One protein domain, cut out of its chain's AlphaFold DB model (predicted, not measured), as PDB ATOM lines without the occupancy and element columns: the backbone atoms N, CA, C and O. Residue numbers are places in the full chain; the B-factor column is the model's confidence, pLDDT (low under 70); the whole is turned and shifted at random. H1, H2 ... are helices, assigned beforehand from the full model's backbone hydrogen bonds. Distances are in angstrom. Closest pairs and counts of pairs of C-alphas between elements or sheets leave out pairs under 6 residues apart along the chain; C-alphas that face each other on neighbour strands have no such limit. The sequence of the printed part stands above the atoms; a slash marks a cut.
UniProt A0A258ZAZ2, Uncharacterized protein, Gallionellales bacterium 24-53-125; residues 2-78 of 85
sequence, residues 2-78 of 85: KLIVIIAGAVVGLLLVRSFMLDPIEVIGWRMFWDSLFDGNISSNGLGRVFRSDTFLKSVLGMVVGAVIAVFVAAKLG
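AT A GLANCE: This is residues 2 to 78 of the 85 residues of an uncharacterized protein of Gallionellales bacterium 24-53-125 (UniProt A0A258ZAZ2). Two long helices, H4 and H1, cross near their middles as an X and are the one pair in firm contact. Beyond the end of the X where H4 begins, H2 and the short H3 make a loose head, with H2 set crosswise to H4. The 77 printed residues hold four named helices, in the order H1, H2, H3, H4, and no named strand; the class is all helix. The whole is loose, with a radius of gyration of the C-alphas of 14.3 A, and elongated, spanning 45 by 25 by 17 A.

HOW THE PARTS SIT: H4, residues 54 to 76, and H1, residues 2 to 20, touch, with 45 pairs of C-alphas within 8 A. Their closest C-alphas, those of Gly 13 and Gly 66, are 4.0 A apart. They run opposite ways at a steep tilt of 44 degrees. H2, residues 24 to 38, is close to H4 but not clearly touching, about perpendicular at 83 degrees; the closest C-alphas, of Glu 26 and Thr 55, are 6.2 A apart. H2 is also close to H1 but not clearly touching, with the closest C-alphas, of Arg 18 and Val 27, 7.3 A apart. H3, residues 44 to 51, is close to H2 but not clearly touching, at 7.7 A between the closest C-alphas, of Phe 33 and Val 50. H3 and H1 are apart. In H1, H2, H3 and H4 every O i to N i+4 pair is within hydrogen-bond range.

IN THESE COORDINATES: H4 is 32.6 A long from C-alpha 54 at (478.639, 445.193, 387.431) to C-alpha 76 at (479.325, 448.675, 419.854). H1 is 27.0 A long and begins with C-alpha 2 at (486.740, 457.041, 413.538). H2 measures 21.5 A and H3 10.6 A.

THE WHOLE: The C-alphas farthest apart, of Asn 45 and Gly 78, are 45.1 A apart. The printed part has no cut, and its three links are tight. Its mean pLDDT is 74.8, with residues 41 to 53 among those under 70.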
ATOM      1  N   LYS A   2     487.962 457.502 414.243       69.12
ATOM      2  CA  LYS A   2     486.740 457.041 413.538       69.12
ATOM      3  C   LYS A   2     486.897 456.845 412.021       69.12
ATOM      4  O   LYS A   2     486.496 455.809 411.510       69.12
ATOM      5  N   LEU A   3     487.529 457.791 411.319       75.31
ATOM      6  CA  LEU A   3     487.762 457.689 409.867       75.31
ATOM      7  C   LEU A   3     488.606 456.469 409.482       75.31
ATOM      8  O   LEU A   3     488.295 455.801 408.509       75.31
ATOM      9  N   ILE A   4     489.628 456.142 410.275       79.75
ATOM     10  CA  ILE A   4     490.500 454.987 410.017       79.75
ATOM     11  C   ILE A   4     489.699 453.685 410.107       79.75
ATOM     12  O   ILE A   4     489.862 452.816 409.262       79.75
ATOM     13  N   VAL A   5     488.790 453.567 411.080       79.12
ATOM     14  CA  VAL A   5     487.939 452.374 411.229       79.12
ATOM     15  C   VAL A   5     486.936 452.255 410.079       79.12
ATOM     16  O   VAL A   5     486.708 451.157 409.582       79.12
ATOM     17  N   ILE A   6     486.387 453.380 409.614       77.56
ATOM     18  CA  ILE A   6     485.488 453.410 408.452       77.56
ATOM     19  C   ILE A   6     486.234 452.990 407.184       77.56
ATOM     20  O   ILE A   6     485.745 452.136 406.451       77.56
ATOM     21  N   ILE A   7     487.427 453.543 406.947       81.50
ATOM     22  CA  ILE A   7     488.261 453.200 405.787       81.50
ATOM     23  C   ILE A   7     488.689 451.730 405.859       81.50
ATOM     24  O   ILE A   7     488.574 451.018 404.868       81.50
ATOM     25  N   ALA A   8     489.114 451.242 407.027       80.12
ATOM     26  CA  ALA A   8     489.466 449.837 407.214       80.12
ATOM     27  C   ALA A   8     488.267 448.912 406.947       80.12
ATOM     28  O   ALA A   8     488.400 447.932 406.219       80.12
ATOM     29  N   GLY A   9     487.083 449.254 407.458       81.94
ATOM     30  CA  GLY A   9     485.841 448.529 407.190       81.94
ATOM     31  C   GLY A   9     485.448 448.510 405.721       81.94
ATOM     32  O   GLY A   9     485.083 447.467 405.184       81.94
ATOM     33  N   ALA A  10     485.576 449.657 405.059       77.06
ATOM     34  CA  ALA A  10     485.327 449.816 403.637       77.06
ATOM     35  C   ALA A  10     486.273 448.940 402.799       77.06
ATOM     36  O   ALA A  10     485.823 448.230 401.903       77.06
ATOM     37  N   VAL A  11     487.571 448.933 403.125       83.56
ATOM     38  CA  VAL A  11     488.579 448.098 402.453       83.56
ATOM     39  C   VAL A  11     488.320 446.612 402.703       83.56
ATOM     40  O   VAL A  11     488.367 445.826 401.764       83.56
ATOM     41  N   VAL A  12     487.995 446.210 403.933       83.06
ATOM     42  CA  VAL A  12     487.680 444.807 404.249       83.06
ATOM     43  C   VAL A  12     486.413 444.346 403.523       83.06
ATOM     44  O   VAL A  12     486.413 443.265 402.939       83.06
ATOM     45  N   GLY A  13     485.360 445.168 403.490       81.56
ATOM     46  CA  GLY A  13     484.136 444.875 402.738       81.56
ATOM     47  C   GLY A  13     484.382 444.760 401.233       81.56
ATOM     48  O   GLY A  13     483.899 443.826 400.592       81.56
ATOM     49  N   LEU A  14     485.212 445.649 400.683       79.19
ATOM     50  CA  LEU A  14     485.666 445.585 399.295       79.19
ATOM     51  C   LEU A  14     486.438 444.284 399.008       79.19
ATOM     52  O   LEU A  14     486.177 443.623 398.005       79.19
ATOM     53  N   LEU A  15     487.372 443.896 399.882       79.06
ATOM     54  CA  LEU A  15     488.167 442.670 399.732       79.06
ATOM     55  C   LEU A  15     487.316 441.401 399.852       79.06
ATOM     56  O   LEU A  15     487.564 440.438 399.125       79.06
ATOM     57  N   LEU A  16     486.308 441.400 400.727       79.31
ATOM     58  CA  LEU A  16     485.367 440.289 400.864       79.31
ATOM     59  C   LEU A  16     484.537 440.102 399.597       79.31
ATOM     60  O   LEU A  16     484.506 438.998 399.056       79.31
ATOM     61  N   VAL A  17     483.933 441.175 399.080       76.31
ATOM     62  CA  VAL A  17     483.181 441.111 397.818       76.31
ATOM     63  C   VAL A  17     484.092 440.704 396.666       76.31
ATOM     64  O   VAL A  17     483.722 439.850 395.867       76.31
ATOM     65  N   ARG A  18     485.325 441.215 396.625       74.75
ATOM     66  CA  ARG A  18     486.320 440.786 395.638       74.75
ATOM     67  C   ARG A  18     486.655 439.300 395.717       74.75
ATOM     68  O   ARG A  18     486.891 438.693 394.684       74.75
ATOM     69  N   SER A  19     486.714 438.731 396.914       70.62
ATOM     70  CA  SER A  19     487.129 437.336 397.092       70.62
ATOM     71  C   SER A  19     485.982 436.342 396.898       70.62
ATOM     72  O   SER A  19     486.241 435.201 396.536       70.62
ATOM     73  N   PHE A  20     484.733 436.761 397.139       71.44
ATOM     74  CA  PHE A  20     483.560 435.876 397.100       71.44
ATOM     75  C   PHE A  20     482.594 436.124 395.934       71.44
ATOM     76  O   PHE A  20     481.882 435.200 395.557       71.44
ATOM     77  N   MET A  21     482.516 437.344 395.390       69.25
ATOM     78  CA  MET A  21     481.518 437.723 394.372       69.25
ATOM     79  C   MET A  21     482.108 438.114 393.014       69.25
ATOM     80  O   MET A  21     481.330 438.263 392.070       69.25
ATOM     81  N   LEU A  22     483.424 438.332 392.908       67.12
ATOM     82  CA  LEU A  22     484.054 438.626 391.621       67.12
ATOM     83  C   LEU A  22     484.545 437.344 390.947       67.12
ATOM     84  O   LEU A  22     485.309 436.574 391.529       67.12
ATOM     85  N   ASP A  23     484.168 437.177 389.683       73.69
ATOM     86  CA  ASP A  23     484.721 436.141 388.815       73.69
ATOM     87  C   ASP A  23     486.205 436.411 388.476       73.69
ATOM     88  O   ASP A  23     486.660 437.560 388.495       73.69
ATOM     89  N   PRO A  24     486.993 435.392 388.082       68.56
ATOM     90  CA  PRO A  24     488.407 435.566 387.733       68.56
ATOM     91  C   PRO A  24     488.648 436.640 386.656       68.56
ATOM     92  O   PRO A  24     489.630 437.380 386.712       68.56
ATOM     93  N   ILE A  25     487.721 436.765 385.701       66.56
ATOM     94  CA  ILE A  25     487.754 437.759 384.616       66.56
ATOM     95  C   ILE A  25     487.540 439.177 385.165       66.56
ATOM     96  O   ILE A  25     488.252 440.114 384.798       66.56
ATOM     97  N   GLU A  26     486.595 439.326 386.090       70.19
ATOM     98  CA  GLU A  26     486.287 440.574 386.783       70.19
ATOM     99  C   GLU A  26     487.495 441.066 387.613       70.19
ATOM    100  O   GLU A  26     487.835 442.253 387.599       70.19
ATOM    101  N   VAL A  27     488.217 440.146 388.267       74.12
ATOM    102  CA  VAL A  27     489.442 440.459 389.025       74.12
ATOM    103  C   VAL A  27     490.566 440.972 388.119       74.12
ATOM    104  O   VAL A  27     491.285 441.898 388.512       74.12
ATOM    105  N   ILE A  28     490.724 440.393 386.925       77.00
ATOM    106  CA  ILE A  28     491.733 440.817 385.942       77.00
ATOM    107  C   ILE A  28     491.410 442.222 385.426       77.00
ATOM    108  O   ILE A  28     492.288 443.087 385.451       77.00
ATOM    109  N   GLY A  29     490.154 442.477 385.046       73.38
ATOM    110  CA  GLY A  29     489.707 443.800 384.599       73.38
ATOM    111  C   GLY A  29     489.914 444.879 385.665       73.38
ATOM    112  O   GLY A  29     490.380 445.977 385.363       73.38
ATOM    113  N   TRP A  30     489.668 444.543 386.934       73.38
ATOM    114  CA  TRP A  30     489.930 445.441 388.058       73.38
ATOM    115  C   TRP A  30     491.423 445.717 388.270       73.38
ATOM    116  O   TRP A  30     491.812 446.850 388.548       73.38
ATOM    117  N   ARG A  31     492.278 444.699 388.123       77.25
ATOM    118  CA  ARG A  31     493.736 444.861 388.215       77.25
ATOM    119  C   ARG A  31     494.256 445.775 387.107       77.25
ATOM    120  O   ARG A  31     494.972 446.716 387.414       77.25
ATOM    121  N   MET A  32     493.834 445.534 385.866       75.31
ATOM    122  CA  MET A  32     494.198 446.353 384.703       75.31
ATOM    123  C   MET A  32     493.712 447.798 384.837       75.31
ATOM    124  O   MET A  32     494.416 448.720 384.434       75.31
ATOM    125  N   PHE A  33     492.532 448.006 385.429       76.38
ATOM    126  CA  PHE A  33     492.027 449.342 385.729       76.38
ATOM    127  C   PHE A  33     492.943 450.095 386.698       76.38
ATOM    128  O   PHE A  33     493.330 451.219 386.395       76.38
ATOM    129  N   TRP A  34     493.310 449.487 387.832       76.94
ATOM    130  CA  TRP A  34     494.213 450.131 388.793       76.94
ATOM    131  C   TRP A  34     495.594 450.389 388.203       76.94
ATOM    132  O   TRP A  34     496.130 451.470 388.407       76.94
ATOM    133  N   ASP A  35     496.125 449.432 387.449       80.12
ATOM    134  CA  ASP A  35     497.408 449.557 386.752       80.12
ATOM    135  C   ASP A  35     497.390 450.763 385.800       80.12
ATOM    136  O   ASP A  35     498.188 451.684 385.934       80.12
ATOM    137  N   SER A  36     496.355 450.856 384.956       76.31
ATOM    138  CA  SER A  36     496.157 451.990 384.040       76.31
ATOM    139  C   SER A  36     495.927 453.320 384.767       76.31
ATOM    140  O   SER A  36     496.255 454.380 384.234       76.31
ATOM    141  N   LEU A  37     495.330 453.284 385.965       78.69
ATOM    142  CA  LEU A  37     495.036 454.465 386.777       78.69
ATOM    143  C   LEU A  37     496.290 455.028 387.446       78.69
ATOM    144  O   LEU A  37     496.457 456.246 387.483       78.69
ATOM    145  N   PHE A  38     497.179 454.157 387.923       80.44
ATOM    146  CA  PHE A  38     498.465 454.556 388.494       80.44
ATOM    147  C   PHE A  38     499.508 454.911 387.429       80.44
ATOM    148  O   PHE A  38     500.293 455.829 387.657       80.44
ATOM    149  N   ASP A  39     499.453 454.287 386.249       82.06
ATOM    150  CA  ASP A  39     500.303 454.640 385.103       82.06
ATOM    151  C   ASP A  39     499.843 455.914 384.368       82.06
ATOM    152  O   ASP A  39     500.499 456.377 383.435       82.06
ATOM    153  N   GLY A  40     498.707 456.503 384.759       71.62
ATOM    154  CA  GLY A  40     498.174 457.730 384.154       71.62
ATOM    155  C   GLY A  40     497.616 457.550 382.736       71.62
ATOM    156  O   GLY A  40     497.220 458.527 382.101       71.62
ATOM    157  N   ASN A  41     497.524 456.313 382.239       69.12
ATOM    158  CA  ASN A  41     497.071 455.981 380.885       69.12
ATOM    159  C   ASN A  41     495.545 455.807 380.805       69.12
ATOM    160  O   ASN A  41     495.005 454.891 380.177       69.12
ATOM    161  N   ILE A  42     494.817 456.676 381.502       65.38
ATOM    162  CA  ILE A  42     493.374 456.542 381.612       65.38
ATOM    163  C   ILE A  42     492.695 457.224 380.429       65.38
ATOM    164  O   ILE A  42     492.469 458.433 380.418       65.38
ATOM    165  N   SER A  43     492.275 456.427 379.452       64.31
ATOM    166  CA  SER A  43     491.283 456.883 378.481       64.31
ATOM    167  C   SER A  43     489.926 457.060 379.178       64.31
ATOM    168  O   SER A  43     489.401 456.121 379.786       64.31
ATOM    169  N   SER A  44     489.319 458.244 379.057       61.41
ATOM    170  CA  SER A  44     487.982 458.569 379.591       61.41
ATOM    171  C   SER A  44     486.897 457.567 379.161       61.41
ATOM    172  O   SER A  44     485.973 457.275 379.922       61.41
ATOM    173  N   ASN A  45     487.060 456.955 377.984       61.75
ATOM    174  CA  ASN A  45     486.175 455.913 377.460       61.75
ATOM    175  C   ASN A  45     486.322 454.561 378.188       61.75
ATOM    176  O   ASN A  45     485.341 453.828 378.328       61.75
ATOM    177  N   GLY A  46     487.526 454.227 378.667       64.50
ATOM    178  CA  GLY A  46     487.780 453.027 379.474       64.50
ATOM    179  C   GLY A  46     487.231 453.175 380.892       64.50
ATOM    180  O   GLY A  46     486.562 452.273 381.395       64.50
ATOM    181  N   LEU A  47     487.409 454.361 381.480       65.31
ATOM    182  CA  LEU A  47     486.840 454.751 382.772       65.31
ATOM    183  C   LEU A  47     485.314 454.581 382.793       65.31
ATOM    184  O   LEU A  47     484.781 453.881 383.652       65.31
ATOM    185  N   GLY A  48     484.612 455.153 381.808       62.38
ATOM    186  CA  GLY A  48     483.150 455.069 381.728       62.38
ATOM    187  C   GLY A  48     482.623 453.636 381.598       62.38
ATOM    188  O   GLY A  48     481.563 453.315 382.136       62.38
ATOM    189  N   ARG A  49     483.377 452.749 380.937       65.69
ATOM    190  CA  ARG A  49     483.022 451.331 380.791       65.69
ATOM    191  C   ARG A  49     483.239 450.544 382.086       65.69
ATOM    192  O   ARG A  49     482.409 449.706 382.419       65.69
ATOM    193  N   VAL A  50     484.299 450.849 382.836       65.12
ATOM    194  CA  VAL A  50     484.562 450.242 384.153       65.12
ATOM    195  C   VAL A  50     483.533 450.711 385.183       65.12
ATOM    196  O   VAL A  50     482.961 449.874 385.878       65.12
ATOM    197  N   PHE A  51     483.212 452.008 385.221       63.56
ATOM    198  CA  PHE A  51     482.181 452.570 386.107       63.56
ATOM    199  C   PHE A  51     480.767 452.038 385.817       63.56
ATOM    200  O   PHE A  51     479.946 451.960 386.728       63.56
ATOM    201  N   ARG A  52     480.482 451.645 384.566       64.56
ATOM    202  CA  ARG A  52     479.236 450.958 384.176       64.56
ATOM    203  C   ARG A  52     479.256 449.446 384.386       64.56
ATOM    204  O   ARG A  52     478.227 448.816 384.165       64.56
ATOM    205  N   SER A  53     480.393 448.860 384.747       67.25
ATOM    206  CA  SER A  53     480.486 447.411 384.916       67.25
ATOM    207  C   SER A  53     479.861 446.972 386.240       67.25
ATOM    208  O   SER A  53     480.044 447.627 387.272       67.25
ATOM    209  N   ASP A  54     479.190 445.821 386.224       71.25
ATOM    210  CA  ASP A  54     478.639 445.193 387.431       71.25
ATOM    211  C   ASP A  54     479.720 444.969 388.497       71.25
ATOM    212  O   ASP A  54     479.460 445.080 389.691       71.25
ATOM    213  N   THR A  55     480.967 444.770 388.072       69.12
ATOM    214  CA  THR A  55     482.168 444.718 388.912       69.12
ATOM    215  C   THR A  55     482.352 445.929 389.814       69.12
ATOM    216  O   THR A  55     482.641 445.787 391.007       69.12
ATOM    217  N   PHE A  56     482.206 447.129 389.249       70.81
ATOM    218  CA  PHE A  56     482.372 448.370 389.992       70.81
ATOM    219  C   PHE A  56     481.211 448.561 390.963       70.81
ATOM    220  O   PHE A  56     481.431 448.882 392.129       70.81
ATOM    221  N   LEU A  57     479.986 448.269 390.521       77.50
ATOM    222  CA  LEU A  57     478.800 448.386 391.364       77.50
ATOM    223  C   LEU A  57     478.833 447.401 392.542       77.50
ATOM    224  O   LEU A  57     478.618 447.814 393.681       77.50
ATOM    225  N   LYS A  58     479.187 446.131 392.300       75.81
ATOM    226  CA  LYS A  58     479.408 445.118 393.349       75.81
ATOM    227  C   LYS A  58     480.470 445.594 394.343       75.81
ATOM    228  O   LYS A  58     480.246 445.554 395.549       75.81
ATOM    229  N   SER A  59     481.595 446.101 393.842       75.62
ATOM    230  CA  SER A  59     482.706 446.598 394.663       75.62
ATOM    231  C   SER A  59     482.307 447.793 395.536       75.62
ATOM    232  O   SER A  59     482.601 447.808 396.731       75.62
ATOM    233  N   VAL A  60     481.583 448.766 394.975       78.25
ATOM    234  CA  VAL A  60     481.053 449.922 395.714       78.25
ATOM    235  C   VAL A  60     480.035 449.481 396.761       78.25
ATOM    236  O   VAL A  60     480.107 449.938 397.898       78.25
ATOM    237  N   LEU A  61     479.133 448.553 396.430       81.38
ATOM    238  CA  LEU A  61     478.186 447.995 397.397       81.38
ATOM    239  C   LEU A  61     478.910 447.293 398.551       81.38
ATOM    240  O   LEU A  61     478.590 447.547 399.709       81.38
ATOM    241  N   GLY A  62     479.933 446.488 398.257       80.31
ATOM    242  CA  GLY A  62     480.784 445.861 399.271       80.31
ATOM    243  C   GLY A  62     481.482 446.871 400.174       80.31
ATOM    244  O   GLY A  62     481.531 446.698 401.393       80.31
ATOM    245  N   MET A  63     481.969 447.961 399.586       79.88
ATOM    246  CA  MET A  63     482.624 449.046 400.303       79.88
ATOM    247  C   MET A  63     481.644 449.798 401.218       79.88
ATOM    248  O   MET A  63     481.960 450.054 402.380       79.88
ATOM    249  N   VAL A  64     480.434 450.093 400.732       82.50
ATOM    250  CA  VAL A  64     479.366 450.747 401.504       82.50
ATOM    251  C   VAL A  64     478.891 449.846 402.643       82.50
ATOM    252  O   VAL A  64     478.828 450.293 403.787       82.50
ATOM    253  N   VAL A  65     478.617 448.569 402.371       84.31
ATOM    254  CA  VAL A  65     478.183 447.601 403.389       84.31
ATOM    255  C   VAL A  65     479.276 447.395 404.441       84.31
ATOM    256  O   VAL A  65     478.992 447.463 405.637       84.31
ATOM    257  N   GLY A  66     480.536 447.232 404.025       83.38
ATOM    258  CA  GLY A  66     481.679 447.110 404.933       83.38
ATOM    259  C   GLY A  66     481.881 448.346 405.812       83.38
ATOM    260  O   GLY A  66     482.112 448.219 407.016       83.38
ATOM    261  N   ALA A  67     481.721 449.544 405.245       79.00
ATOM    262  CA  ALA A  67     481.779 450.797 405.992       79.00
ATOM    263  C   ALA A  67     480.650 450.898 407.030       79.00
ATOM    264  O   ALA A  67     480.912 451.232 408.187       79.00
ATOM    265  N   VAL A  68     479.411 450.563 406.652       83.75
ATOM    266  CA  VAL A  68     478.258 450.566 407.566       83.75
ATOM    267  C   VAL A  68     478.486 449.582 408.714       83.75
ATOM    268  O   VAL A  68     478.383 449.972 409.878       83.75
ATOM    269  N   ILE A  69     478.878 448.341 408.417       84.44
ATOM    270  CA  ILE A  69     479.168 447.326 409.440       84.44
ATOM    271  C   ILE A  69     480.274 447.810 410.379       84.44
ATOM    272  O   ILE A  69     480.122 447.724 411.597       84.44
ATOM    273  N   ALA A  70     481.358 448.376 409.848       80.25
ATOM    274  CA  ALA A  70     482.451 448.878 410.671       80.25
ATOM    275  C   ALA A  70     482.035 450.041 411.578       80.25
ATOM    276  O   ALA A  70     482.491 450.097 412.719       80.25
ATOM    277  N   VAL A  71     481.138 450.929 411.137       80.88
ATOM    278  CA  VAL A  71     480.562 451.974 412.003       80.88
ATOM    279  C   VAL A  71     479.741 451.354 413.133       80.88
ATOM    280  O   VAL A  71     479.918 451.736 414.291       80.88
ATOM    281  N   PHE A  72     478.888 450.374 412.828       82.69
ATOM    282  CA  PHE A  72     478.084 449.674 413.835       82.69
ATOM    283  C   PHE A  72     478.955 448.916 414.847       82.69
ATOM    284  O   PHE A  72     478.734 449.014 416.057       82.69
ATOM    285  N   VAL A  73     479.984 448.212 414.373       81.81
ATOM    286  CA  VAL A  73     480.953 447.493 415.211       81.81
ATOM    287  C   VAL A  73     481.768 448.472 416.059       81.81
ATOM    288  O   VAL A  73     481.899 448.269 417.264       81.81
ATOM    289  N   ALA A  74     482.246 449.581 415.488       77.19
ATOM    290  CA  ALA A  74     482.975 450.616 416.223       77.19
ATOM    291  C   ALA A  74     482.117 451.299 417.298       77.19
ATOM    292  O   ALA A  74     482.623 451.636 418.373       77.19
ATOM    293  N   ALA A  75     480.824 451.495 417.023       77.12
ATOM    294  CA  ALA A  75     479.864 452.024 417.984       77.12
ATOM    295  C   ALA A  75     479.623 451.038 419.140       77.12
ATOM    296  O   ALA A  75     479.609 451.453 420.298       77.12
ATOM    297  N   LYS A  76     479.501 449.736 418.845       78.31
ATOM    298  CA  LYS A  76     479.325 448.675 419.854       78.31
ATOM    299  C   LYS A  76     480.573 448.425 420.698       78.31
ATOM    300  O   LYS A  76     480.448 448.228 421.901       78.31
ATOM    301  N   LEU A  77     481.757 448.476 420.096       72.38
ATOM    302  CA  LEU A  77     483.040 448.301 420.784       72.38
ATOM    303  C   LEU A  77     483.487 449.553 421.559       72.38
ATOM    304  O   LEU A  77     484.564 449.557 422.148       72.38
ATOM    305  N   GLY A  78     482.708 450.641 421.547       63.72
ATOM    306  CA  GLY A  78     483.049 451.876 422.260       63.72
ATOM    307  C   GLY A  78     484.253 452.637 421.685       63.72
ATOM    308  O   GLY A  78     484.628 453.676 422.225       63.72
TER     309      GLY A  78